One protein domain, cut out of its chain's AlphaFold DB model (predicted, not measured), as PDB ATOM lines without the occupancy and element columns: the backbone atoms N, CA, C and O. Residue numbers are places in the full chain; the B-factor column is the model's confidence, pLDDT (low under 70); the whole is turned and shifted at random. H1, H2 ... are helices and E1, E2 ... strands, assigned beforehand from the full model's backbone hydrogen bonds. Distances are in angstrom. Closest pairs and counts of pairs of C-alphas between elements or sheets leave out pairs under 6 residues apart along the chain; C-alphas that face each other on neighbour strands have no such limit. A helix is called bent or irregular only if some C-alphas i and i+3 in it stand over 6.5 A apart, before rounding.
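What this domain is: This is residues 584 to 659 and 667 to 762 of the 814 residues of the protein "Mediator of RNA polymerase II transcription subunit 14" of Diplodia seriata (UniProt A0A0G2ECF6). Two lobes stand end to end along the longest axis, joined by the bent helix H2. The smaller lobe has the sheet E1 E2 E3 with H1 over one face and the arm H2a packed on H1; the larger has a twisted six-stranded sheet with H2b, H3 and H4 over one face, in two layers. The 172 printed residues have four named helices and nine named strands, in the order E1 E2 E3 H1 H2 E4 E5 E6 E7 H3 E8 E9 H4, of mixed class. Both sheets are antiparallel, in the orders E1 E2 E3 and E4 E5 E6 E7 E9 E8. The whole is compact, with a radius of gyration of the C-alphas of 17.7 A, and elongated, spanning 60 by 35 by 31 A.

Where its parts are: E1, residues 584 to 590, begins at C-alpha (202.537, 185.346, 180.388). E2 is 593 to 598, E3 606 to 608, and H1 614 to 625, irregular, with C-alphas 617 and 620 7.9 A apart. H2, 634 to 657, was assigned as one helix by its hydrogen bonds but is bent, with C-alphas 644 and 647 7.2 A apart; its arms are H2a, 634 to 644, and H2b, 647 to 657. E4 is 669 to 672, E5 677 to 683, E6 686 to 696, 31.2 A long, and E7 699 to 706, 22.0 A. H3 is 717 to 726, E8 734 to 737, E9 740 to 744, and H4, 748 to 760, 18.0 A long, ends at (195.949, 222.422, 202.876).

How they stand to each other: E1 E2 E3 form a meander, each strand the antiparallel neighbour of the one before, with N 585 and O 597 2.9 A apart. H1 is on this sheet at a height of 7.6 A, and the helical hairpin H1 and H2a touches at Val 625 and Ser 634, closest C-alphas 6.0 A. The arms H2a and H2b stand at a steep tilt of 52 degrees. E4 E5 E6 E7 form a second meander; N 692 and O 703 are 2.9 A apart. E7, H3, E8 form a split strand-helix-strand unit, E9 between its strands, with a right-handed crossover; N 702 and O 743 of E7 and E9 are 2.8 A apart. H4 touches H2b, closest C-alphas Gly 651 and Glu 749, 4.4 A, at a shallow tilt of 30 degrees, the same way. H4 also touches H3, with residues 754 to 759 alone, closest C-alphas Ala 722 and Val 758, 6.9 A. Every O i to N i+4 pair is within hydrogen-bond range in H2a, H2b, H3 and H4; H1 has 5 of 8.

The domain as a whole: The farthest C-alphas, of Glu 601 and Pro 717, are 60.2 A apart. Residues 660 to 666 are not printed; C-alphas 659 and 667 are 8.7 A apart across the cut. Of the links printed whole, none is long. The mean pLDDT of the printed part is 83.5, with residues 601 to 602, 629 to 633, 658 to 659 and 708 to 714 under 70.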
ATOM      1  N   ARG A 584     202.696 184.513 179.190       83.69
ATOM      2  CA  ARG A 584     202.537 185.346 180.388       83.69
ATOM      3  C   ARG A 584     203.805 185.402 181.241       83.69
ATOM      4  O   ARG A 584     204.380 184.371 181.576       83.69
ATOM      5  N   VAL A 585     204.164 186.600 181.692       84.62
ATOM      6  CA  VAL A 585     205.205 186.833 182.702       84.62
ATOM      7  C   VAL A 585     204.629 187.703 183.823       84.62
ATOM      8  O   VAL A 585     204.095 188.780 183.568       84.62
ATOM      9  N   VAL A 586     204.730 187.239 185.072       86.44
ATOM     10  CA  VAL A 586     204.236 187.948 186.267       86.44
ATOM     11  C   VAL A 586     205.341 188.054 187.307       86.44
ATOM     12  O   VAL A 586     205.764 187.031 187.852       86.44
ATOM     13  N   PHE A 587     205.745 189.274 187.658       87.56
ATOM     14  CA  PHE A 587     206.788 189.532 188.657       87.56
ATOM     15  C   PHE A 587     206.418 190.639 189.644       87.56
ATOM     16  O   PHE A 587     205.612 191.527 189.358       87.56
ATOM     17  N   ARG A 588     207.037 190.574 190.824       86.88
ATOM     18  CA  ARG A 588     207.049 191.615 191.858       86.88
ATOM     19  C   ARG A 588     208.266 192.513 191.625       86.88
ATOM     20  O   ARG A 588     209.377 191.996 191.559       86.88
ATOM     21  N   TYR A 589     208.060 193.829 191.534       86.00
ATOM     22  CA  TYR A 589     209.144 194.805 191.318       86.00
ATOM     23  C   TYR A 589     209.445 195.678 192.547       86.00
ATOM     24  O   TYR A 589     210.573 196.126 192.704       86.00
ATOM     25  N   CYS A 590     208.473 195.910 193.439       81.25
ATOM     26  CA  CYS A 590     208.707 196.584 194.720       81.25
ATOM     27  C   CYS A 590     207.606 196.234 195.730       81.25
ATOM     28  O   CYS A 590     206.419 196.296 195.400       81.25
ATOM     29  N   GLY A 591     207.977 195.891 196.968       79.81
ATOM     30  CA  GLY A 591     207.024 195.562 198.036       79.81
ATOM     31  C   GLY A 591     206.034 194.468 197.619       79.81
ATOM     32  O   GLY A 591     206.432 193.374 197.222       79.81
ATOM     33  N   ASN A 592     204.733 194.760 197.671       81.12
ATOM     34  CA  ASN A 592     203.688 193.858 197.171       81.12
ATOM     35  C   ASN A 592     203.229 194.148 195.733       81.12
ATOM     36  O   ASN A 592     202.447 193.370 195.187       81.12
ATOM     37  N   TYR A 593     203.735 195.206 195.096       87.88
ATOM     38  CA  TYR A 593     203.318 195.589 193.754       87.88
ATOM     39  C   TYR A 593     203.888 194.643 192.685       87.88
ATOM     40  O   TYR A 593     205.076 194.296 192.684       87.88
ATOM     41  N   LYS A 594     203.015 194.236 191.759       88.88
ATOM     42  CA  LYS A 594     203.305 193.301 190.665       88.88
ATOM     43  C   LYS A 594     202.940 193.902 189.310       88.88
ATOM     44  O   LYS A 594     202.034 194.731 189.226       88.88
ATOM     45  N   ALA A 595     203.605 193.417 188.266       88.81
ATOM     46  CA  ALA A 595     203.194 193.572 186.874       88.81
ATOM     47  C   ALA A 595     202.813 192.195 186.302       88.81
ATOM     48  O   ALA A 595     203.516 191.214 186.546       88.81
ATOM     49  N   ASP A 596     201.706 192.121 185.562       89.94
ATOM     50  CA  ASP A 596     201.252 190.936 184.823       89.94
ATOM     51  C   ASP A 596     201.273 191.267 183.327       89.94
ATOM     52  O   ASP A 596     200.424 192.007 182.831       89.94
ATOM     53  N   ILE A 597     202.289 190.771 182.624       88.31
ATOM     54  CA  ILE A 597     202.531 191.036 181.205       88.31
ATOM     55  C   ILE A 597     202.090 189.814 180.400       88.31
ATOM     56  O   ILE A 597     202.471 188.684 180.714       88.31
ATOM     57  N   ARG A 598     201.287 190.029 179.355       86.44
ATOM     58  CA  ARG A 598     200.709 188.959 178.529       86.44
ATOM     59  C   ARG A 598     201.056 189.144 177.057       86.44
ATOM     60  O   ARG A 598     201.029 190.263 176.541       86.44
ATOM     61  N   PHE A 599     201.325 188.027 176.390       80.00
ATOM     62  CA  PHE A 599     201.771 187.940 174.998       80.00
ATOM     63  C   PHE A 599     200.714 187.205 174.154       80.00
ATOM     64  O   PHE A 599     200.872 186.017 173.863       80.00
ATOM     65  N   PRO A 600     199.590 187.868 173.820       74.88
ATOM     66  CA  PRO A 600     198.533 187.265 173.017       74.88
ATOM     67  C   PRO A 600     198.986 187.001 171.569       74.88
ATOM     68  O   PRO A 600     199.902 187.636 171.044       74.88
ATOM     69  N   GLU A 601     198.330 186.049 170.907       67.19
ATOM     70  CA  GLU A 601     198.581 185.724 169.500       67.19
ATOM     71  C   GLU A 601     198.192 186.917 168.599       67.19
ATOM     72  O   GLU A 601     197.158 187.553 168.810       67.19
ATOM     73  N   GLY A 602     199.035 187.254 167.616       64.88
ATOM     74  CA  GLY A 602     198.753 188.279 166.596       64.88
ATOM     75  C   GLY A 602     198.518 189.716 167.093       64.88
ATOM     76  O   GLY A 602     198.094 190.556 166.305       64.88
ATOM     77  N   SER A 603     198.749 190.025 168.373       72.81
ATOM     78  CA  SER A 603     198.322 191.292 168.986       72.81
ATOM     79  C   SER A 603     199.359 191.871 169.968       72.81
ATOM     80  O   SER A 603     200.219 191.140 170.463       72.81
ATOM     81  N   PRO A 604     199.344 193.200 170.218       79.00
ATOM     82  CA  PRO A 604     200.350 193.871 171.046       79.00
ATOM     83  C   PRO A 604     200.345 193.404 172.506       79.00
ATOM     84  O   PRO A 604     199.313 193.001 173.053       79.00
ATOM     85  N   VAL A 605     201.507 193.531 173.152       82.38
ATOM     86  CA  VAL A 605     201.756 193.168 174.552       82.38
ATOM     87  C   VAL A 605     200.737 193.856 175.457       82.38
ATOM     88  O   VAL A 605     200.538 195.076 175.398       82.38
ATOM     89  N   GLN A 606     200.087 193.072 176.312       86.81
ATOM     90  CA  GLN A 606     199.116 193.575 177.277       86.81
ATOM     91  C   GLN A 606     199.769 193.694 178.652       86.81
ATOM     92  O   GLN A 606     200.454 192.779 179.102       86.81
ATOM     93  N   LEU A 607     199.529 194.823 179.317       89.81
ATOM     94  CA  LEU A 607     199.990 195.099 180.670       89.81
ATOM     95  C   LEU A 607     198.780 195.152 181.603       89.81
ATOM     96  O   LEU A 607     197.943 196.048 181.493       89.81
ATOM     97  N   CYS A 608     198.708 194.196 182.520       88.06
ATOM     98  CA  CYS A 608     197.725 194.140 183.588       88.06
ATOM     99  C   CYS A 608     198.375 194.622 184.892       88.06
ATOM    100  O   CYS A 608     199.402 194.100 185.332       88.06
ATOM    101  N   ILE A 609     197.756 195.625 185.513       88.38
ATOM    102  CA  ILE A 609     198.151 196.203 186.801       88.38
ATOM    103  C   ILE A 609     196.952 196.068 187.747       88.38
ATOM    104  O   ILE A 609     195.812 196.290 187.334       88.38
ATOM    105  N   SER A 610     197.199 195.658 188.994       85.75
ATOM    106  CA  SER A 610     196.157 195.480 190.014       85.75
ATOM    107  C   SER A 610     195.464 196.804 190.371       85.75
ATOM    108  O   SER A 610     196.067 197.865 190.189       85.75
ATOM    109  N   PRO A 611     194.221 196.776 190.895       82.06
ATOM    110  CA  PRO A 611     193.510 197.983 191.313       82.06
ATOM    111  C   PRO A 611     194.316 198.869 192.267       82.06
ATOM    112  O   PRO A 611     194.351 200.080 192.071       82.06
ATOM    113  N   ASP A 612     195.004 198.232 193.213       83.19
ATOM    114  CA  ASP A 612     195.675 198.809 194.387       83.19
ATOM    115  C   ASP A 612     197.165 199.111 194.125       83.19
ATOM    116  O   ASP A 612     198.018 198.969 195.001       83.19
ATOM    117  N   ASN A 613     197.518 199.423 192.872       88.81
ATOM    118  CA  ASN A 613     198.889 199.724 192.462       88.81
ATOM    119  C   ASN A 613     198.974 201.136 191.845       88.81
ATOM    120  O   ASN A 613     198.325 201.370 190.818       88.81
ATOM    121  N   PRO A 614     199.832 202.037 192.368       87.81
ATOM    122  CA  PRO A 614     199.946 203.427 191.918       87.81
ATOM    123  C   PRO A 614     200.188 203.593 190.415       87.81
ATOM    124  O   PRO A 614     199.706 204.550 189.803       87.81
ATOM    125  N   HIS A 615     200.882 202.645 189.775       91.31
ATOM    126  CA  HIS A 615     201.128 202.679 188.332       91.31
ATOM    127  C   HIS A 615     199.865 202.509 187.479       91.31
ATOM    128  O   HIS A 615     199.909 202.778 186.278       91.31
ATOM    129  N   ARG A 616     198.718 202.131 188.062       88.88
ATOM    130  CA  ARG A 616     197.442 202.012 187.344       88.88
ATOM    131  C   ARG A 616     197.052 203.317 186.642       88.88
ATOM    132  O   ARG A 616     196.586 203.258 185.506       88.88
ATOM    133  N   ARG A 617     197.335 204.486 187.242       88.31
ATOM    134  CA  ARG A 617     197.049 205.803 186.633       88.31
ATOM    135  C   ARG A 617     197.932 206.152 185.423       88.31
ATOM    136  O   ARG A 617     197.588 207.050 184.664       88.31
ATOM    137  N   VAL A 618     199.039 205.431 185.211       91.44
ATOM    138  CA  VAL A 618     199.930 205.569 184.039       91.44
ATOM    139  C   VAL A 618     200.033 204.289 183.196       91.44
ATOM    140  O   VAL A 618     200.866 204.206 182.293       91.44
ATOM    141  N   ALA A 619     199.157 203.306 183.430       89.12
ATOM    142  CA  ALA A 619     199.191 202.000 182.766       89.12
ATOM    143  C   ALA A 619     199.145 202.088 181.229       89.12
ATOM    144  O   ALA A 619     199.759 201.267 180.551       89.12
ATOM    145  N   ALA A 620     198.468 203.098 180.671       88.44
ATOM    146  CA  ALA A 620     198.431 203.347 179.230       88.44
ATOM    147  C   ALA A 620     199.812 203.737 178.666       88.44
ATOM    148  O   ALA A 620     200.267 203.140 177.693       88.44
ATOM    149  N   PHE A 621     200.517 204.675 179.308       90.06
ATOM    150  CA  PHE A 621     201.870 205.063 178.896       90.06
ATOM    151  C   PHE A 621     202.863 203.904 179.069       90.06
ATOM    152  O   PHE A 621     203.651 203.622 178.170       90.06
ATOM    153  N   LEU A 622     202.774 203.179 180.188       90.12
ATOM    154  CA  LEU A 622     203.591 201.992 180.456       90.12
ATOM    155  C   LEU A 622     203.357 200.864 179.432       90.12
ATOM    156  O   LEU A 622     204.310 200.219 178.995       90.12
ATOM    157  N   LYS A 623     202.107 200.652 178.994       88.50
ATOM    158  CA  LYS A 623     201.782 199.715 177.909       88.50
ATOM    159  C   LYS A 623     202.396 200.158 176.577       88.50
ATOM    160  O   LYS A 623     202.847 199.298 175.823       88.50
ATOM    161  N   ASN A 624     202.434 201.459 176.288       87.44
ATOM    162  CA  ASN A 624     203.057 201.967 175.065       87.44
ATOM    163  C   ASN A 624     204.573 201.710 175.063       87.44
ATOM    164  O   ASN A 624     205.085 201.230 174.058       87.44
ATOM    165  N   VAL A 625     205.264 201.910 176.194       87.44
ATOM    166  CA  VAL A 625     206.702 201.589 176.334       87.44
ATOM    167  C   VAL A 625     206.988 200.108 176.052       87.44
ATOM    168  O   VAL A 625     207.913 199.795 175.311       87.44
ATOM    169  N   LEU A 626     206.160 199.185 176.559       83.81
ATOM    170  CA  LEU A 626     206.294 197.743 176.280       83.81
ATOM    171  C   LEU A 626     206.037 197.347 174.812       83.81
ATOM    172  O   LEU A 626     206.344 196.218 174.431       83.81
ATOM    173  N   ASN A 627     205.466 198.241 174.001       84.25
ATOM    174  CA  ASN A 627     205.120 198.012 172.596       84.25
ATOM    175  C   ASN A 627     205.893 198.923 171.624       84.25
ATOM    176  O   ASN A 627     205.530 199.005 170.448       84.25
ATOM    177  N   ASP A 628     206.939 199.605 172.093       80.81
ATOM    178  CA  ASP A 628     207.788 200.430 171.237       80.81
ATOM    179  C   ASP A 628     208.590 199.574 170.232       80.81
ATOM    180  O   ASP A 628     208.841 198.383 170.440       80.81
ATOM    181  N   ARG A 629     208.984 200.185 169.110       60.06
ATOM    182  CA  ARG A 629     209.622 199.512 167.970       60.06
ATOM    183  C   ARG A 629     211.004 198.951 168.316       60.06
ATOM    184  O   ARG A 629     211.357 197.892 167.798       60.06
ATOM    185  N   ASP A 630     211.765 199.597 169.205       63.50
ATOM    186  CA  ASP A 630     213.028 199.044 169.717       63.50
ATOM    187  C   ASP A 630     212.789 198.039 170.860       63.50
ATOM    188  O   ASP A 630     213.030 198.288 172.046       63.50
ATOM    189  N   SER A 631     212.347 196.843 170.467       62.81
ATOM    190  CA  SER A 631     212.142 195.701 171.366       62.81
ATOM    191  C   SER A 631     213.414 195.168 172.055       62.81
ATOM    192  O   SER A 631     213.309 194.253 172.872       62.81
ATOM    193  N   SER A 632     214.606 195.708 171.758       63.50
ATOM    194  CA  SER A 632     215.836 195.362 172.489       63.50
ATOM    195  C   SER A 632     215.961 196.126 173.814       63.50
ATOM    196  O   SER A 632     216.491 195.589 174.785       63.50
ATOM    197  N   LYS A 633     215.423 197.355 173.885       69.31
ATOM    198  CA  LYS A 633     215.549 198.261 175.045       69.31
ATOM    199  C   LYS A 633     214.236 198.504 175.790       69.31
ATOM    200  O   LYS A 633     214.274 198.967 176.929       69.31
ATOM    201  N   SER A 634     213.090 198.170 175.192       79.88
ATOM    202  CA  SER A 634     211.762 198.440 175.762       79.88
ATOM    203  C   SER A 634     211.555 197.860 177.167       79.88
ATOM    204  O   SER A 634     211.063 198.566 178.046       79.88
ATOM    205  N   PHE A 635     211.966 196.613 177.426       82.62
ATOM    206  CA  PHE A 635     211.791 195.980 178.742       82.62
ATOM    207  C   PHE A 635     212.769 196.493 179.825       82.62
ATOM    208  O   PHE A 635     212.289 196.864 180.900       82.62
ATOM    209  N   PRO A 636     214.091 196.637 179.573       82.56
ATOM    210  CA  PRO A 636     214.988 197.374 180.472       82.56
ATOM    211  C   PRO A 636     214.492 198.788 180.810       82.56
ATOM    212  O   PRO A 636     214.519 199.203 181.969       82.56
ATOM    213  N   PHE A 637     213.999 199.528 179.812       84.56
ATOM    214  CA  PHE A 637     213.495 200.887 180.006       84.56
ATOM    215  C   PHE A 637     212.183 200.913 180.802       84.56
ATOM    216  O   PHE A 637     212.047 201.716 181.721       84.56
ATOM    217  N   PHE A 638     211.258 199.986 180.539       88.56
ATOM    218  CA  PHE A 638     210.053 199.778 181.347       88.56
ATOM    219  C   PHE A 638     210.384 199.516 182.827       88.56
ATOM    220  O   PHE A 638     209.802 200.153 183.705       88.56
ATOM    221  N   MET A 639     211.359 198.644 183.110       86.62
ATOM    222  CA  MET A 639     211.816 198.382 184.480       86.62
ATOM    223  C   MET A 639     212.414 199.626 185.148       86.62
ATOM    224  O   MET A 639     212.100 199.904 186.307       86.62
ATOM    225  N   LYS A 640     213.217 200.409 184.414       85.38
ATOM    226  CA  LYS A 640     213.767 201.688 184.888       85.38
ATOM    227  C   LYS A 640     212.668 202.712 185.199       85.38
ATOM    228  O   LYS A 640     212.742 203.384 186.220       85.38
ATOM    229  N   ILE A 641     211.625 202.809 184.375       88.12
ATOM    230  CA  ILE A 641     210.496 203.716 184.633       88.12
ATOM    231  C   ILE A 641     209.738 203.289 185.897       88.12
ATOM    232  O   ILE A 641     209.478 204.134 186.749       88.12
ATOM    233  N   LEU A 642     209.439 201.993 186.063       89.31
ATOM    234  CA  LEU A 642     208.711 201.489 187.238       89.31
ATOM    235  C   LEU A 642     209.406 201.805 188.570       89.31
ATOM    236  O   LEU A 642     208.714 202.033 189.562       89.31
ATOM    237  N   SER A 643     210.742 201.821 188.628       85.94
ATOM    238  CA  SER A 643     211.459 202.231 189.843       85.94
ATOM    239  C   SER A 643     211.482 203.753 190.026       85.94
ATOM    240  O   SER A 643     211.373 204.232 191.153       85.94
ATOM    241  N   GLN A 644     211.550 204.522 188.937       87.75
ATOM    242  CA  GLN A 644     211.660 205.986 188.964       87.75
ATOM    243  C   GLN A 644     210.340 206.717 189.239       87.75
ATOM    244  O   GLN A 644     210.351 207.767 189.887       87.75
ATOM    245  N   THR A 645     209.203 206.184 188.777       91.38
ATOM    246  CA  THR A 645     207.882 206.795 189.007       91.38
ATOM    247  C   THR A 645     207.213 206.335 190.302       91.38
ATOM    248  O   THR A 645     206.332 207.037 190.795       91.38
ATOM    249  N   LEU A 646     207.616 205.205 190.899       90.88
ATOM    250  CA  LEU A 646     206.928 204.654 192.073       90.88
ATOM    251  C   LEU A 646     206.831 205.624 193.273       90.88
ATOM    252  O   LEU A 646     205.717 205.772 193.778       90.88
ATOM    253  N   PRO A 647     207.904 206.303 193.737       90.50
ATOM    254  CA  PRO A 647     207.809 207.171 194.916       90.50
ATOM    255  C   PRO A 647     206.919 208.396 194.664       90.50
ATOM    256  O   PRO A 647     206.137 208.787 195.526       90.50
ATOM    257  N   LEU A 648     206.961 208.946 193.444       92.31
ATOM    258  CA  LEU A 648     206.089 210.043 193.020       92.31
ATOM    259  C   LEU A 648     204.610 209.640 193.077       92.31
ATOM    260  O   LEU A 648     203.784 210.354 193.642       92.31
ATOM    261  N   LEU A 649     204.279 208.477 192.514       91.25
ATOM    262  CA  LEU A 649     202.899 208.004 192.451       91.25
ATOM    263  C   LEU A 649     202.364 207.577 193.830       91.25
ATOM    264  O   LEU A 649     201.181 207.772 194.094       91.25
ATOM    265  N   ARG A 650     203.222 207.074 194.732       88.88
ATOM    266  CA  ARG A 650     202.882 206.868 196.155       88.88
ATOM    267  C   ARG A 650     202.690 208.190 196.898       88.88
ATOM    268  O   ARG A 650     201.827 208.275 197.767       88.88
ATOM    269  N   GLY A 651     203.427 209.236 196.523       86.88
ATOM    270  CA  GLY A 651     203.185 210.604 196.983       86.88
ATOM    271  C   GLY A 651     201.780 211.079 196.614       86.88
ATOM    272  O   GLY A 651     201.052 211.547 197.484       86.88
ATOM    273  N   PHE A 652     201.353 210.866 195.366       89.69
ATOM    274  CA  PHE A 652     199.988 211.174 194.925       89.69
ATOM    275  C   PHE A 652     198.922 210.376 195.691       89.69
ATOM    276  O   PHE A 652     197.992 210.979 196.221       89.69
ATOM    277  N   GLU A 653     199.086 209.055 195.845       86.25
ATOM    278  CA  GLU A 653     198.185 208.239 196.680       86.25
ATOM    279  C   GLU A 653     198.149 208.740 198.136       86.25
ATOM    280  O   GLU A 653     197.090 208.758 198.763       86.25
ATOM    281  N   SER A 654     199.276 209.213 198.680       83.44
ATOM    282  CA  SER A 654     199.347 209.789 200.026       83.44
ATOM    283  C   SER A 654     198.656 211.152 200.144       83.44
ATOM    284  O   SER A 654     198.162 211.467 201.221       83.44
ATOM    285  N   MET A 655     198.610 211.961 199.083       83.62
ATOM    286  CA  MET A 655     197.895 213.247 199.068       83.62
ATOM    287  C   MET A 655     196.375 213.048 198.971       83.62
ATOM    288  O   MET A 655     195.616 213.745 199.648       83.62
ATOM    289  N   GLU A 656     195.954 212.070 198.164       80.69
ATOM    290  CA  GLU A 656     194.556 211.658 197.957       80.69
ATOM    291  C   GLU A 656     193.972 210.909 199.173       80.69
ATOM    292  O   GLU A 656     192.783 211.025 199.459       80.69
ATOM    293  N   SER A 657     194.797 210.175 199.929       74.25
ATOM    294  CA  SER A 657     194.380 209.486 201.167       74.25
ATOM    295  C   SER A 657     194.563 210.314 202.449       74.25
ATOM    296  O   SER A 657     193.955 209.996 203.471       74.25
ATOM    297  N   SER A 658     195.348 211.398 202.416       64.94
ATOM    298  CA  SER A 658     195.527 212.324 203.547       64.94
ATOM    299  C   SER A 658     194.315 213.255 203.702       64.94
ATOM    300  O   SER A 658     194.303 214.386 203.203       64.94
ATOM    301  N   ALA A 659     193.285 212.762 204.394       55.12
ATOM    302  CA  ALA A 659     192.039 213.476 204.662       55.12
ATOM    303  C   ALA A 659     191.711 213.548 206.170       55.12
ATOM    304  O   ALA A 659     191.414 212.524 206.787       55.12
ATOM    305  N   GLN A 667     189.819 217.800 196.911       71.94
ATOM    306  CA  GLN A 667     191.142 217.180 196.805       71.94
ATOM    307  C   GLN A 667     191.934 217.708 195.591       71.94
ATOM    308  O   GLN A 667     191.333 218.158 194.614       71.94
ATOM    309  N   PRO A 668     193.281 217.634 195.608       82.69
ATOM    310  CA  PRO A 668     194.092 217.938 194.432       82.69
ATOM    311  C   PRO A 668     193.772 217.009 193.251       82.69
ATOM    312  O   PRO A 668     193.872 215.790 193.359       82.69
ATOM    313  N   TYR A 669     193.467 217.585 192.087       86.25
ATOM    314  CA  TYR A 669     193.313 216.840 190.837       86.25
ATOM    315  C   TYR A 669     194.681 216.598 190.185       86.25
ATOM    316  O   TYR A 669     195.404 217.546 189.860       86.25
ATOM    317  N   ILE A 670     195.037 215.326 189.979       89.44
ATOM    318  CA  ILE A 670     196.375 214.904 189.537       89.44
ATOM    319  C   ILE A 670     196.315 214.332 188.115       89.44
ATOM    320  O   ILE A 670     195.759 213.263 187.870       89.44
ATOM    321  N   ASN A 671     196.928 215.045 187.167       88.25
ATOM    322  CA  ASN A 671     196.866 214.774 185.731       88.25
ATOM    323  C   ASN A 671     198.237 214.315 185.179       88.25
ATOM    324  O   ASN A 671     199.151 215.141 185.061       88.25
ATOM    325  N   PRO A 672     198.418 213.025 184.830       90.25
ATOM    326  CA  PRO A 672     199.627 212.539 184.166       90.25
ATOM    327  C   PRO A 672     199.630 212.935 182.680       90.25
ATOM    328  O   PRO A 672     198.819 212.454 181.892       90.25
ATOM    329  N   ARG A 673     200.570 213.800 182.280       89.06
ATOM    330  CA  ARG A 673     200.753 214.234 180.881       89.06
ATOM    331  C   ARG A 673     201.619 213.244 180.100       89.06
ATOM    332  O   ARG A 673     201.362 213.002 178.923       89.06
ATOM    333  N   SER A 674     202.615 212.675 180.770       90.19
ATOM    334  CA  SER A 674     203.524 211.630 180.296       90.19
ATOM    335  C   SER A 674     204.197 210.959 181.508       90.19
ATOM    336  O   SER A 674     203.899 211.297 182.652       90.19
ATOM    337  N   LEU A 675     205.097 209.995 181.285       88.94
ATOM    338  CA  LEU A 675     205.837 209.314 182.368       88.94
ATOM    339  C   LEU A 675     206.877 210.221 183.052       88.94
ATOM    340  O   LEU A 675     207.326 209.925 184.153       88.94
ATOM    341  N   ASP A 676     207.241 211.321 182.400       90.81
ATOM    342  CA  ASP A 676     208.186 212.339 182.851       90.81
ATOM    343  C   ASP A 676     207.514 213.677 183.208       90.81
ATOM    344  O   ASP A 676     208.206 214.564 183.698       90.81
ATOM    345  N   TRP A 677     206.199 213.851 183.001       93.00
ATOM    346  CA  TRP A 677     205.476 215.094 183.319       93.00
ATOM    347  C   TRP A 677     204.081 214.831 183.905       93.00
ATOM    348  O   TRP A 677     203.201 214.248 183.273       93.00
ATOM    349  N   TYR A 678     203.858 215.353 185.109       93.75
ATOM    350  CA  TYR A 678     202.592 215.329 185.839       93.75
ATOM    351  C   TYR A 678     202.188 216.755 186.224       93.75
ATOM    352  O   TYR A 678     203.040 217.635 186.350       93.75
ATOM    353  N   ARG A 679     200.895 216.994 186.439       91.25
ATOM    354  CA  ARG A 679     200.368 218.280 186.908       91.25
ATOM    355  C   ARG A 679     199.403 218.074 188.069       91.25
ATOM    356  O   ARG A 679     198.509 217.241 187.964       91.25
ATOM    357  N   ILE A 680     199.563 218.855 189.134       90.50
ATOM    358  CA  ILE A 680     198.630 218.919 190.264       90.50
ATOM    359  C   ILE A 680     197.865 220.239 190.191       90.50
ATOM    360  O   ILE A 680     198.485 221.305 190.168       90.50
ATOM    361  N   CYS A 681     196.537 220.172 190.190       87.69
ATOM    362  CA  CYS A 681     195.644 221.322 190.290       87.69
ATOM    363  C   CYS A 681     194.921 221.292 191.641       87.69
ATOM    364  O   CYS A 681     194.309 220.283 191.977       87.69
ATOM    365  N   TYR A 682     194.941 222.396 192.386       86.00
ATOM    366  CA  TYR A 682     194.105 222.582 193.575       86.00
ATOM    367  C   TYR A 682     193.021 223.619 193.271       86.00
ATOM    368  O   TYR A 682     193.304 224.645 192.651       86.00
ATOM    369  N   GLU A 683     191.797 223.363 193.729       78.94
ATOM    370  CA  GLU A 683     190.661 224.291 193.598       78.94
ATOM    371  C   GLU A 683     190.604 225.310 194.749       78.94
ATOM    372  O   GLU A 683     190.068 226.406 194.603       78.94
ATOM    373  N   ASN A 684     191.187 224.961 195.897       76.44
ATOM    374  CA  ASN A 684     191.211 225.770 197.110       76.44
ATOM    375  C   ASN A 684     192.573 225.584 197.808       76.44
ATOM    376  O   ASN A 684     192.890 224.449 198.177       76.44
ATOM    377  N   PRO A 685     193.371 226.656 197.988       75.56
ATOM    378  CA  PRO A 685     193.401 227.833 197.109       75.56
ATOM    379  C   PRO A 685     193.663 227.434 195.642       75.56
ATOM    380  O   PRO A 685     194.324 226.430 195.385       75.56
ATOM    381  N   LEU A 686     193.191 228.234 194.677       80.75
ATOM    382  CA  LEU A 686     193.474 228.008 193.252       80.75
ATOM    383  C   LEU A 686     194.987 228.092 192.979       80.75
ATOM    384  O   LEU A 686     195.598 229.154 193.104       80.75
ATOM    385  N   THR A 687     195.603 226.959 192.633       84.38
ATOM    386  CA  THR A 687     197.036 226.878 192.312       84.38
ATOM    387  C   THR A 687     197.351 225.649 191.460       84.38
ATOM    388  O   THR A 687     196.633 224.647 191.495       84.38
ATOM    389  N   THR A 688     198.427 225.701 190.669       87.62
ATOM    390  CA  THR A 688     198.819 224.591 189.786       87.62
ATOM    391  C   THR A 688     200.326 224.360 189.800       87.62
ATOM    392  O   THR A 688     201.108 225.277 189.536       87.62
ATOM    393  N   PHE A 689     200.744 223.117 190.036       90.38
ATOM    394  CA  PHE A 689     202.152 222.711 190.055       90.38
ATOM    395  C   PHE A 689     202.442 221.699 188.941       90.38
ATOM    396  O   PHE A 689     201.756 220.684 188.825       90.38
ATOM    397  N   ASP A 690     203.464 221.974 188.131       92.19
ATOM    398  CA  ASP A 690     203.994 221.062 187.114       92.19
ATOM    399  C   ASP A 690     205.191 220.301 187.688       92.19
ATOM    400  O   ASP A 690     206.175 220.901 188.112       92.19
ATOM    401  N   ILE A 691     205.135 218.974 187.651       94.06
ATOM    402  CA  ILE A 691     206.189 218.082 188.134       94.06
ATOM    403  C   ILE A 691     206.837 217.426 186.923       94.06
ATOM    404  O   ILE A 691     206.141 216.773 186.146       94.06
ATOM    405  N   ARG A 692     208.151 217.593 186.743       93.50
ATOM    406  CA  ARG A 692     208.884 217.013 185.609       93.50
ATOM    407  C   ARG A 692     210.155 216.287 186.017       93.50
ATOM    408  O   ARG A 692     210.949 216.836 186.775       93.50
ATOM    409  N   LEU A 693     210.383 215.100 185.464       92.12
ATOM    410  CA  LEU A 693     211.663 214.409 185.574       92.12
ATOM    411  C   LEU A 693     212.683 215.126 184.684       92.12
ATOM    412  O   LEU A 693     212.402 215.444 183.528       92.12
ATOM    413  N   ARG A 694     213.877 215.388 185.209       89.00
ATOM    414  CA  ARG A 694     215.011 215.905 184.434       89.00
ATOM    415  C   ARG A 694     216.257 215.082 184.727       89.00
ATOM    416  O   ARG A 694     216.389 214.509 185.802       89.00
ATOM    417  N   THR A 695     217.172 215.051 183.763       84.06
ATOM    418  CA  THR A 695     218.521 214.498 183.951       84.06
ATOM    419  C   THR A 695     219.513 215.654 183.988       84.06
ATOM    420  O   THR A 695     219.451 216.534 183.125       84.06
ATOM    421  N   ARG A 696     220.407 215.683 184.977       76.31
ATOM    422  CA  ARG A 696     221.410 216.739 185.160       76.31
ATOM    423  C   ARG A 696     222.663 216.140 185.793       76.31
ATOM    424  O   ARG A 696     222.563 215.521 186.834       76.31
ATOM    425  N   HIS A 697     223.834 216.335 185.182       71.62
ATOM    426  CA  HIS A 697     225.102 215.749 185.664       71.62
ATOM    427  C   HIS A 697     224.991 214.234 185.974       71.62
ATOM    428  O   HIS A 697     225.470 213.767 187.001       71.62
ATOM    429  N   ASP A 698     224.302 213.499 185.097       73.06
ATOM    430  CA  ASP A 698     223.982 212.065 185.208       73.06
ATOM    431  C   ASP A 698     223.065 211.637 186.384       73.06
ATOM    432  O   ASP A 698     222.666 210.476 186.467       73.06
ATOM    433  N   THR A 699     222.607 212.559 187.246       78.75
ATOM    434  CA  THR A 699     221.512 212.288 188.197       78.75
ATOM    435  C   THR A 699     220.141 212.551 187.568       78.75
ATOM    436  O   THR A 699     219.974 213.433 186.723       78.75
ATOM    437  N   MET A 700     219.135 211.769 187.978       85.81
ATOM    438  CA  MET A 700     217.730 211.950 187.593       85.81
ATOM    439  C   MET A 700     216.919 212.483 188.777       85.81
ATOM    440  O   MET A 700     216.891 211.878 189.850       85.81
ATOM    441  N   GLU A 701     216.281 213.634 188.572       92.12
ATOM    442  CA  GLU A 701     215.697 214.470 189.625       92.12
ATOM    443  C   GLU A 701     214.302 214.970 189.209       92.12
ATOM    444  O   GLU A 701     214.079 215.397 188.073       92.12
ATOM    445  N   TRP A 702     213.348 214.911 190.137       93.94
ATOM    446  CA  TRP A 702     211.997 215.444 189.987       93.94
ATOM    447  C   TRP A 702     211.985 216.937 190.322       93.94
ATOM    448  O   TRP A 702     212.245 217.347 191.452       93.94
ATOM    449  N   HIS A 703     211.651 217.753 189.329       92.44
ATOM    450  CA  HIS A 703     211.473 219.193 189.445       92.44
ATOM    451  C   HIS A 703     209.990 219.532 189.627       92.44
ATOM    452  O   HIS A 703     209.215 219.400 188.679       92.44
ATOM    453  N   ILE A 704     209.605 220.011 190.808       92.12
ATOM    454  CA  ILE A 704     208.262 220.528 191.098       92.12
ATOM    455  C   ILE A 704     208.281 222.046 190.903       92.12
ATOM    456  O   ILE A 704     208.867 222.775 191.702       92.12
ATOM    457  N   HIS A 705     207.648 222.535 189.844       89.06
ATOM    458  CA  HIS A 705     207.596 223.951 189.496       89.06
ATOM    459  C   HIS A 705     206.196 224.535 189.666       89.06
ATOM    460  O   HIS A 705     205.183 223.908 189.354       89.06
ATOM    461  N   ASP A 706     206.148 225.784 190.114       83.62
ATOM    462  CA  ASP A 706     204.927 226.578 190.123       83.62
ATOM    463  C   ASP A 706     204.546 226.974 188.690       83.62
ATOM    464  O   ASP A 706     205.323 227.615 187.982       83.62
ATOM    465  N   SER A 707     203.351 226.576 188.256       75.00
ATOM    466  CA  SER A 707     202.833 226.837 186.906       75.00
ATOM    467  C   SER A 707     201.685 227.854 186.891       75.00
ATOM    468  O   SER A 707     201.067 228.084 185.855       75.00
ATOM    469  N   THR A 708     201.427 228.521 188.022       66.19
ATOM    470  CA  THR A 708     200.280 229.430 188.219       66.19
ATOM    471  C   THR A 708     200.433 230.786 187.495       66.19
ATOM    472  O   THR A 708     199.504 231.588 187.474       66.19
ATOM    473  N   ASN A 709     201.557 231.021 186.802       53.00
ATOM    474  CA  ASN A 709     201.871 232.213 185.983       53.00
ATOM    475  C   ASN A 709     200.963 232.429 184.739       53.00
ATOM    476  O   ASN A 709     201.333 233.160 183.822       53.00
ATOM    477  N   GLN A 710     199.798 231.777 184.669       50.69
ATOM    478  CA  GLN A 710     198.843 231.843 183.553       50.69
ATOM    479  C   GLN A 710     197.374 231.995 184.009       50.69
ATOM    480  O   GLN A 710     196.467 231.769 183.213       50.69
ATOM    481  N   GLN A 711     197.112 232.363 185.272       49.47
ATOM    482  CA  GLN A 711     195.750 232.593 185.783       49.47
ATOM    483  C   GLN A 711     195.490 234.056 186.177       49.47
ATOM    484  O   GLN A 711     196.392 234.793 186.560       49.47
ATOM    485  N   VAL A 712     194.219 234.460 186.084       49.22
ATOM    486  CA  VAL A 712     193.733 235.853 186.194       49.22
ATOM    487  C   VAL A 712     193.570 236.326 187.655       49.22
ATOM    488  O   VAL A 712     193.246 237.483 187.911       49.22
ATOM    489  N   HIS A 713     193.813 235.456 188.639       56.88
ATOM    490  CA  HIS A 713     193.583 235.741 190.056       56.88
ATOM    491  C   HIS A 713     194.888 235.703 190.870       56.88
ATOM    492  O   HIS A 713     195.529 234.652 190.937       56.88
ATOM    493  N   PRO A 714     195.288 236.815 191.519       59.03
ATOM    494  CA  PRO A 714     196.411 236.819 192.451       59.03
ATOM    495  C   PRO A 714     196.165 235.894 193.652       59.03
ATOM    496  O   PRO A 714     195.056 235.821 194.182       59.03
ATOM    497  N   ARG A 715     197.224 235.233 194.131       70.88
ATOM    498  CA  ARG A 715     197.207 234.525 195.422       70.88
ATOM    499  C   ARG A 715     197.024 235.505 196.582       70.88
ATOM    500  O   ARG A 715     197.416 236.667 196.480       70.88
ATOM    501  N   SER A 716     196.528 235.016 197.721       73.69
ATOM    502  CA  SER A 716     196.664 235.760 198.978       73.69
ATOM    503  C   SER A 716     198.152 235.960 199.321       73.69
ATOM    504  O   SER A 716     198.955 235.048 199.075       73.69
ATOM    505  N   PRO A 717     198.540 237.115 199.900       74.19
ATOM    506  CA  PRO A 717     199.923 237.379 200.293       74.19
ATOM    507  C   PRO A 717     200.494 236.293 201.211       74.19
ATOM    508  O   PRO A 717     201.627 235.863 201.018       74.19
ATOM    509  N   ASP A 718     199.681 235.793 202.141       78.81
ATOM    510  CA  ASP A 718     200.069 234.800 203.150       78.81
ATOM    511  C   ASP A 718     200.428 233.452 202.509       78.81
ATOM    512  O   ASP A 718     201.463 232.865 202.813       78.81
ATOM    513  N   PHE A 719     199.621 232.993 201.544       82.50
ATOM    514  CA  PHE A 719     199.896 231.756 200.810       82.50
ATOM    515  C   PHE A 719     201.102 231.916 199.872       82.50
ATOM    516  O   PHE A 719     201.930 231.012 199.762       82.50
ATOM    517  N   ALA A 720     201.255 233.082 199.233       80.25
ATOM    518  CA  ALA A 720     202.436 233.382 198.426       80.25
ATOM    519  C   ALA A 720     203.725 233.424 199.275       80.25
ATOM    520  O   ALA A 720     204.765 232.944 198.821       80.25
ATOM    521  N   ALA A 721     203.656 233.939 200.506       82.31
ATOM    522  CA  ALA A 721     204.751 233.901 201.471       82.31
ATOM    523  C   ALA A 721     205.050 232.465 201.932       82.31
ATOM    524  O   ALA A 721     206.195 232.033 201.839       82.31
ATOM    525  N   ALA A 722     204.033 231.688 202.316       83.81
ATOM    526  CA  ALA A 722     204.202 230.307 202.764       83.81
ATOM    527  C   ALA A 722     204.815 229.391 201.687       83.81
ATOM    528  O   ALA A 722     205.714 228.606 201.988       83.81
ATOM    529  N   VAL A 723     204.405 229.531 200.419       83.69
ATOM    530  CA  VAL A 723     205.061 228.836 199.295       83.69
ATOM    531  C   VAL A 723     206.505 229.321 199.131       83.69
ATOM    532  O   VAL A 723     207.410 228.503 198.991       83.69
ATOM    533  N   LYS A 724     206.765 230.633 199.208       83.62
ATOM    534  CA  LYS A 724     208.127 231.194 199.121       83.62
ATOM    535  C   LYS A 724     209.040 230.741 200.269       83.62
ATOM    536  O   LYS A 724     210.249 230.671 200.062       83.62
ATOM    537  N   ASP A 725     208.491 230.422 201.437       85.31
ATOM    538  CA  ASP A 725     209.235 229.886 202.580       85.31
ATOM    539  C   ASP A 725     209.444 228.369 202.490       85.31
ATOM    540  O   ASP A 725     210.533 227.900 202.817       85.31
ATOM    541  N   LEU A 726     208.487 227.605 201.947       86.25
ATOM    542  CA  LEU A 726     208.710 226.206 201.552       86.25
ATOM    543  C   LEU A 726     209.855 226.096 200.528       86.25
ATOM    544  O   LEU A 726     210.714 225.226 200.643       86.25
ATOM    545  N   LEU A 727     209.940 227.036 199.579       86.81
ATOM    546  CA  LEU A 727     211.034 227.127 198.599       86.81
ATOM    547  C   LEU A 727     212.406 227.535 199.185       86.81
ATOM    548  O   LEU A 727     213.370 227.640 198.427       86.81
ATOM    549  N   LYS A 728     212.520 227.742 200.506       86.56
ATOM    550  CA  LYS A 728     213.800 227.896 201.230       86.56
ATOM    551  C   LYS A 728     214.188 226.654 202.044       86.56
ATOM    552  O   LYS A 728     215.284 226.623 202.594       86.56
ATOM    553  N   GLN A 729     213.287 225.682 202.190       88.94
ATOM    554  CA  GLN A 729     213.485 224.502 203.036       88.94
ATOM    555  C   GLN A 729     214.166 223.359 202.271       88.94
ATOM    556  O   GLN A 729     214.229 223.351 201.043       88.94
ATOM    557  N   SER A 730     214.650 222.368 203.012       87.88
ATOM    558  CA  SER A 730     215.155 221.095 202.494       87.88
ATOM    559  C   SER A 730     214.717 219.966 203.422       87.88
ATOM    560  O   SER A 730     214.816 220.122 204.640       87.88
ATOM    561  N   GLY A 731     214.270 218.846 202.858       86.19
ATOM    562  CA  GLY A 731     213.908 217.625 203.585       86.19
ATOM    563  C   GLY A 731     214.722 216.426 203.100       86.19
ATOM    564  O   GLY A 731     215.798 216.603 202.521       86.19
ATOM    565  N   ASP A 732     214.240 215.196 203.320       84.56
ATOM    566  CA  ASP A 732     215.016 214.020 202.901       84.56
ATOM    567  C   ASP A 732     215.125 213.950 201.372       84.56
ATOM    568  O   ASP A 732     214.133 213.851 200.647       84.56
ATOM    569  N   LYS A 733     216.365 214.024 200.876       88.38
ATOM    570  CA  LYS A 733     216.726 213.993 199.449       88.38
ATOM    571  C   LYS A 733     216.004 215.036 198.565       88.38
ATOM    572  O   LYS A 733     215.985 214.860 197.341       88.38
ATOM    573  N   TRP A 734     215.476 216.129 199.128       92.62
ATOM    574  CA  TRP A 734     214.900 217.249 198.367       92.62
ATOM    575  C   TRP A 734     215.304 218.627 198.900       92.62
ATOM    576  O   TRP A 734     215.554 218.812 200.090       92.62
ATOM    577  N   ILE A 735     215.350 219.612 198.000       91.81
ATOM    578  CA  ILE A 735     215.721 220.997 198.299       91.81
ATOM    579  C   ILE A 735     214.825 221.997 197.557       91.81
ATOM    580  O   ILE A 735     214.566 221.870 196.357       91.81
ATOM    581  N   GLY A 736     214.347 223.007 198.279       88.31
ATOM    582  CA  GLY A 736     213.696 224.184 197.719       88.31
ATOM    583  C   GLY A 736     214.710 225.092 197.023       88.31
ATOM    584  O   GLY A 736     215.789 225.373 197.543       88.31
ATOM    585  N   VAL A 737     214.365 225.559 195.826       87.19
ATOM    586  CA  VAL A 737     215.127 226.555 195.070       87.19
ATOM    587  C   VAL A 737     214.210 227.694 194.627       87.19
ATOM    588  O   VAL A 737     212.988 227.566 194.595       87.19
ATOM    589  N   ARG A 738     214.799 228.825 194.208       79.81
ATOM    590  CA  ARG A 738     214.089 230.068 193.822       79.81
ATOM    591  C   ARG A 738     212.916 229.880 192.839       79.81
ATOM    592  O   ARG A 738     212.063 230.756 192.750       79.81
ATOM    593  N   THR A 739     212.896 228.791 192.069       79.69
ATOM    594  CA  THR A 739     211.916 228.511 191.007       79.69
ATOM    595  C   THR A 739     211.058 227.258 191.236       79.69
ATOM    596  O   THR A 739     210.264 226.920 190.360       79.69
ATOM    597  N   GLY A 740     211.207 226.538 192.353       88.31
ATOM    598  CA  GLY A 740     210.517 225.262 192.590       88.31
ATOM    599  C   GLY A 740     211.253 224.351 193.576       88.31
ATOM    600  O   GLY A 740     212.256 224.751 194.154       88.31
ATOM    601  N   ILE A 741     210.784 223.120 193.757       92.00
ATOM    602  CA  ILE A 741     211.480 222.088 194.541       92.00
ATOM    603  C   ILE A 741     212.222 221.150 193.584       92.00
ATOM    604  O   ILE A 741     211.692 220.796 192.530       92.00
ATOM    605  N   VAL A 742     213.432 220.727 193.949       91.94
ATOM    606  CA  VAL A 742     214.174 219.658 193.269       91.94
ATOM    607  C   VAL A 742     214.344 218.494 194.241       91.94
ATOM    608  O   VAL A 742     214.898 218.664 195.325       91.94
ATOM    609  N   ALA A 743     213.862 217.314 193.860       92.81
ATOM    610  CA  ALA A 743     213.916 216.097 194.664       92.81
ATOM    611  C   ALA A 743     214.596 214.961 193.893       92.81
ATOM    612  O   ALA A 743     214.344 214.774 192.703       92.81
ATOM    613  N   LYS A 744     215.418 214.149 194.561       91.19
ATOM    614  CA  LYS A 744     215.851 212.862 193.988       91.19
ATOM    615  C   LYS A 744     214.667 211.888 193.956       91.19
ATOM    616  O   LYS A 744     213.681 212.098 194.660       91.19
ATOM    617  N   ILE A 745     214.789 210.815 193.171       90.00
ATOM    618  CA  ILE A 745     213.742 209.794 192.958       90.00
ATOM    619  C   ILE A 745     213.024 209.394 194.259       90.00
ATOM    620  O   ILE A 745     211.803 209.481 194.305       90.00
ATOM    621  N   ASP A 746     213.752 209.044 195.326       86.50
ATOM    622  CA  ASP A 746     213.136 208.629 196.600       86.50
ATOM    623  C   ASP A 746     212.501 209.792 197.392       86.50
ATOM    624  O   ASP A 746     211.493 209.606 198.067       86.50
ATOM    625  N   GLY A 747     213.102 210.989 197.338       87.94
ATOM    626  CA  GLY A 747     212.748 212.137 198.192       87.94
ATOM    627  C   GLY A 747     211.492 212.891 197.757       87.94
ATOM    628  O   GLY A 747     210.968 213.725 198.494       87.94
ATOM    629  N   VAL A 748     210.985 212.605 196.555       92.06
ATOM    630  CA  VAL A 748     209.818 213.302 196.000       92.06
ATOM    631  C   VAL A 748     208.522 212.996 196.770       92.06
ATOM    632  O   VAL A 748     207.607 213.817 196.759       92.06
ATOM    633  N   GLU A 749     208.446 211.864 197.482       90.12
ATOM    634  CA  GLU A 749     207.288 211.515 198.320       90.12
ATOM    635  C   GLU A 749     207.141 212.488 199.511       90.12
ATOM    636  O   GLU A 749     206.032 212.935 199.807       90.12
ATOM    637  N   ASP A 750     208.251 212.874 200.156       87.75
ATOM    638  CA  ASP A 750     208.268 213.859 201.252       87.75
ATOM    639  C   ASP A 750     208.077 215.294 200.735       87.75
ATOM    640  O   ASP A 750     207.270 216.049 201.277       87.75
ATOM    641  N   ALA A 751     208.725 215.642 199.616       89.69
ATOM    642  CA  ALA A 751     208.540 216.934 198.950       89.69
ATOM    643  C   ALA A 751     207.064 217.208 198.602       89.69
ATOM    644  O   ALA A 751     206.577 218.328 198.775       89.69
ATOM    645  N   LEU A 752     206.336 216.183 198.138       90.00
ATOM    646  CA  LEU A 752     204.903 216.272 197.857       90.00
ATOM    647  C   LEU A 752     204.059 216.418 199.123       90.00
ATOM    648  O   LEU A 752     203.178 217.273 199.149       90.00
ATOM    649  N   LYS A 753     204.345 215.649 200.181       87.94
ATOM    650  CA  LYS A 753     203.651 215.772 201.476       87.94
ATOM    651  C   LYS A 753     203.812 217.174 202.064       87.94
ATOM    652  O   LYS A 753     202.828 217.786 202.464       87.94
ATOM    653  N   LYS A 754     205.028 217.727 202.038       87.81
ATOM    654  CA  LYS A 754     205.329 219.086 202.520       87.81
ATOM    655  C   LYS A 754     204.673 220.179 201.669       87.81
ATOM    656  O   LYS A 754     204.225 221.187 202.215       87.81
ATOM    657  N   LEU A 755     204.550 219.974 200.357       87.88
ATOM    658  CA  LEU A 755     203.778 220.863 199.484       87.88
ATOM    659  C   LEU A 755     202.273 220.813 199.801       87.88
ATOM    660  O   LEU A 755     201.651 221.860 199.959       87.88
ATOM    661  N   ASP A 756     201.704 219.614 199.924       86.19
ATOM    662  CA  ASP A 756     200.286 219.379 200.222       86.19
ATOM    663  C   ASP A 756     199.891 219.914 201.610       86.19
ATOM    664  O   ASP A 756     198.889 220.613 201.730       86.19
ATOM    665  N   GLU A 757     200.727 219.716 202.638       85.75
ATOM    666  CA  GLU A 757     200.593 220.352 203.960       85.75
ATOM    667  C   GLU A 757     200.494 221.885 203.859       85.75
ATOM    668  O   GLU A 757     199.611 222.499 204.464       85.75
ATOM    669  N   VAL A 758     201.383 222.516 203.080       85.75
ATOM    670  CA  VAL A 758     201.404 223.977 202.906       85.75
ATOM    671  C   VAL A 758     200.176 224.474 202.142       85.75
ATOM    672  O   VAL A 758     199.651 225.531 202.493       85.75
ATOM    673  N   VAL A 759     199.673 223.737 201.149       84.25
ATOM    674  CA  VAL A 759     198.442 224.120 200.434       84.25
ATOM    675  C   VAL A 759     197.205 223.914 201.318       84.25
ATOM    676  O   VAL A 759     196.427 224.856 201.483       84.25
ATOM    677  N   LYS A 760     197.061 222.747 201.962       81.38
ATOM    678  CA  LYS A 760     195.949 222.422 202.876       81.38
ATOM    679  C   LYS A 760     195.850 223.415 204.042       81.38
ATOM    680  O   LYS A 760     194.755 223.873 204.356       81.38
ATOM    681  N   LYS A 761     196.979 223.865 204.608       82.56
ATOM    682  CA  LYS A 761     197.015 224.891 205.672       82.56
ATOM    683  C   LYS A 761     196.418 226.253 205.267       82.56
ATOM    684  O   LYS A 761     196.037 227.020 206.146       82.56
ATOM    685  N   HIS A 762     196.325 226.561 203.971       80.06
ATOM    686  CA  HIS A 762     195.784 227.829 203.458       80.06
ATOM    687  C   HIS A 762     194.417 227.677 202.769       80.06
ATOM    688  O   HIS A 762     193.960 228.600 202.090       80.06
TER     689      HIS A 762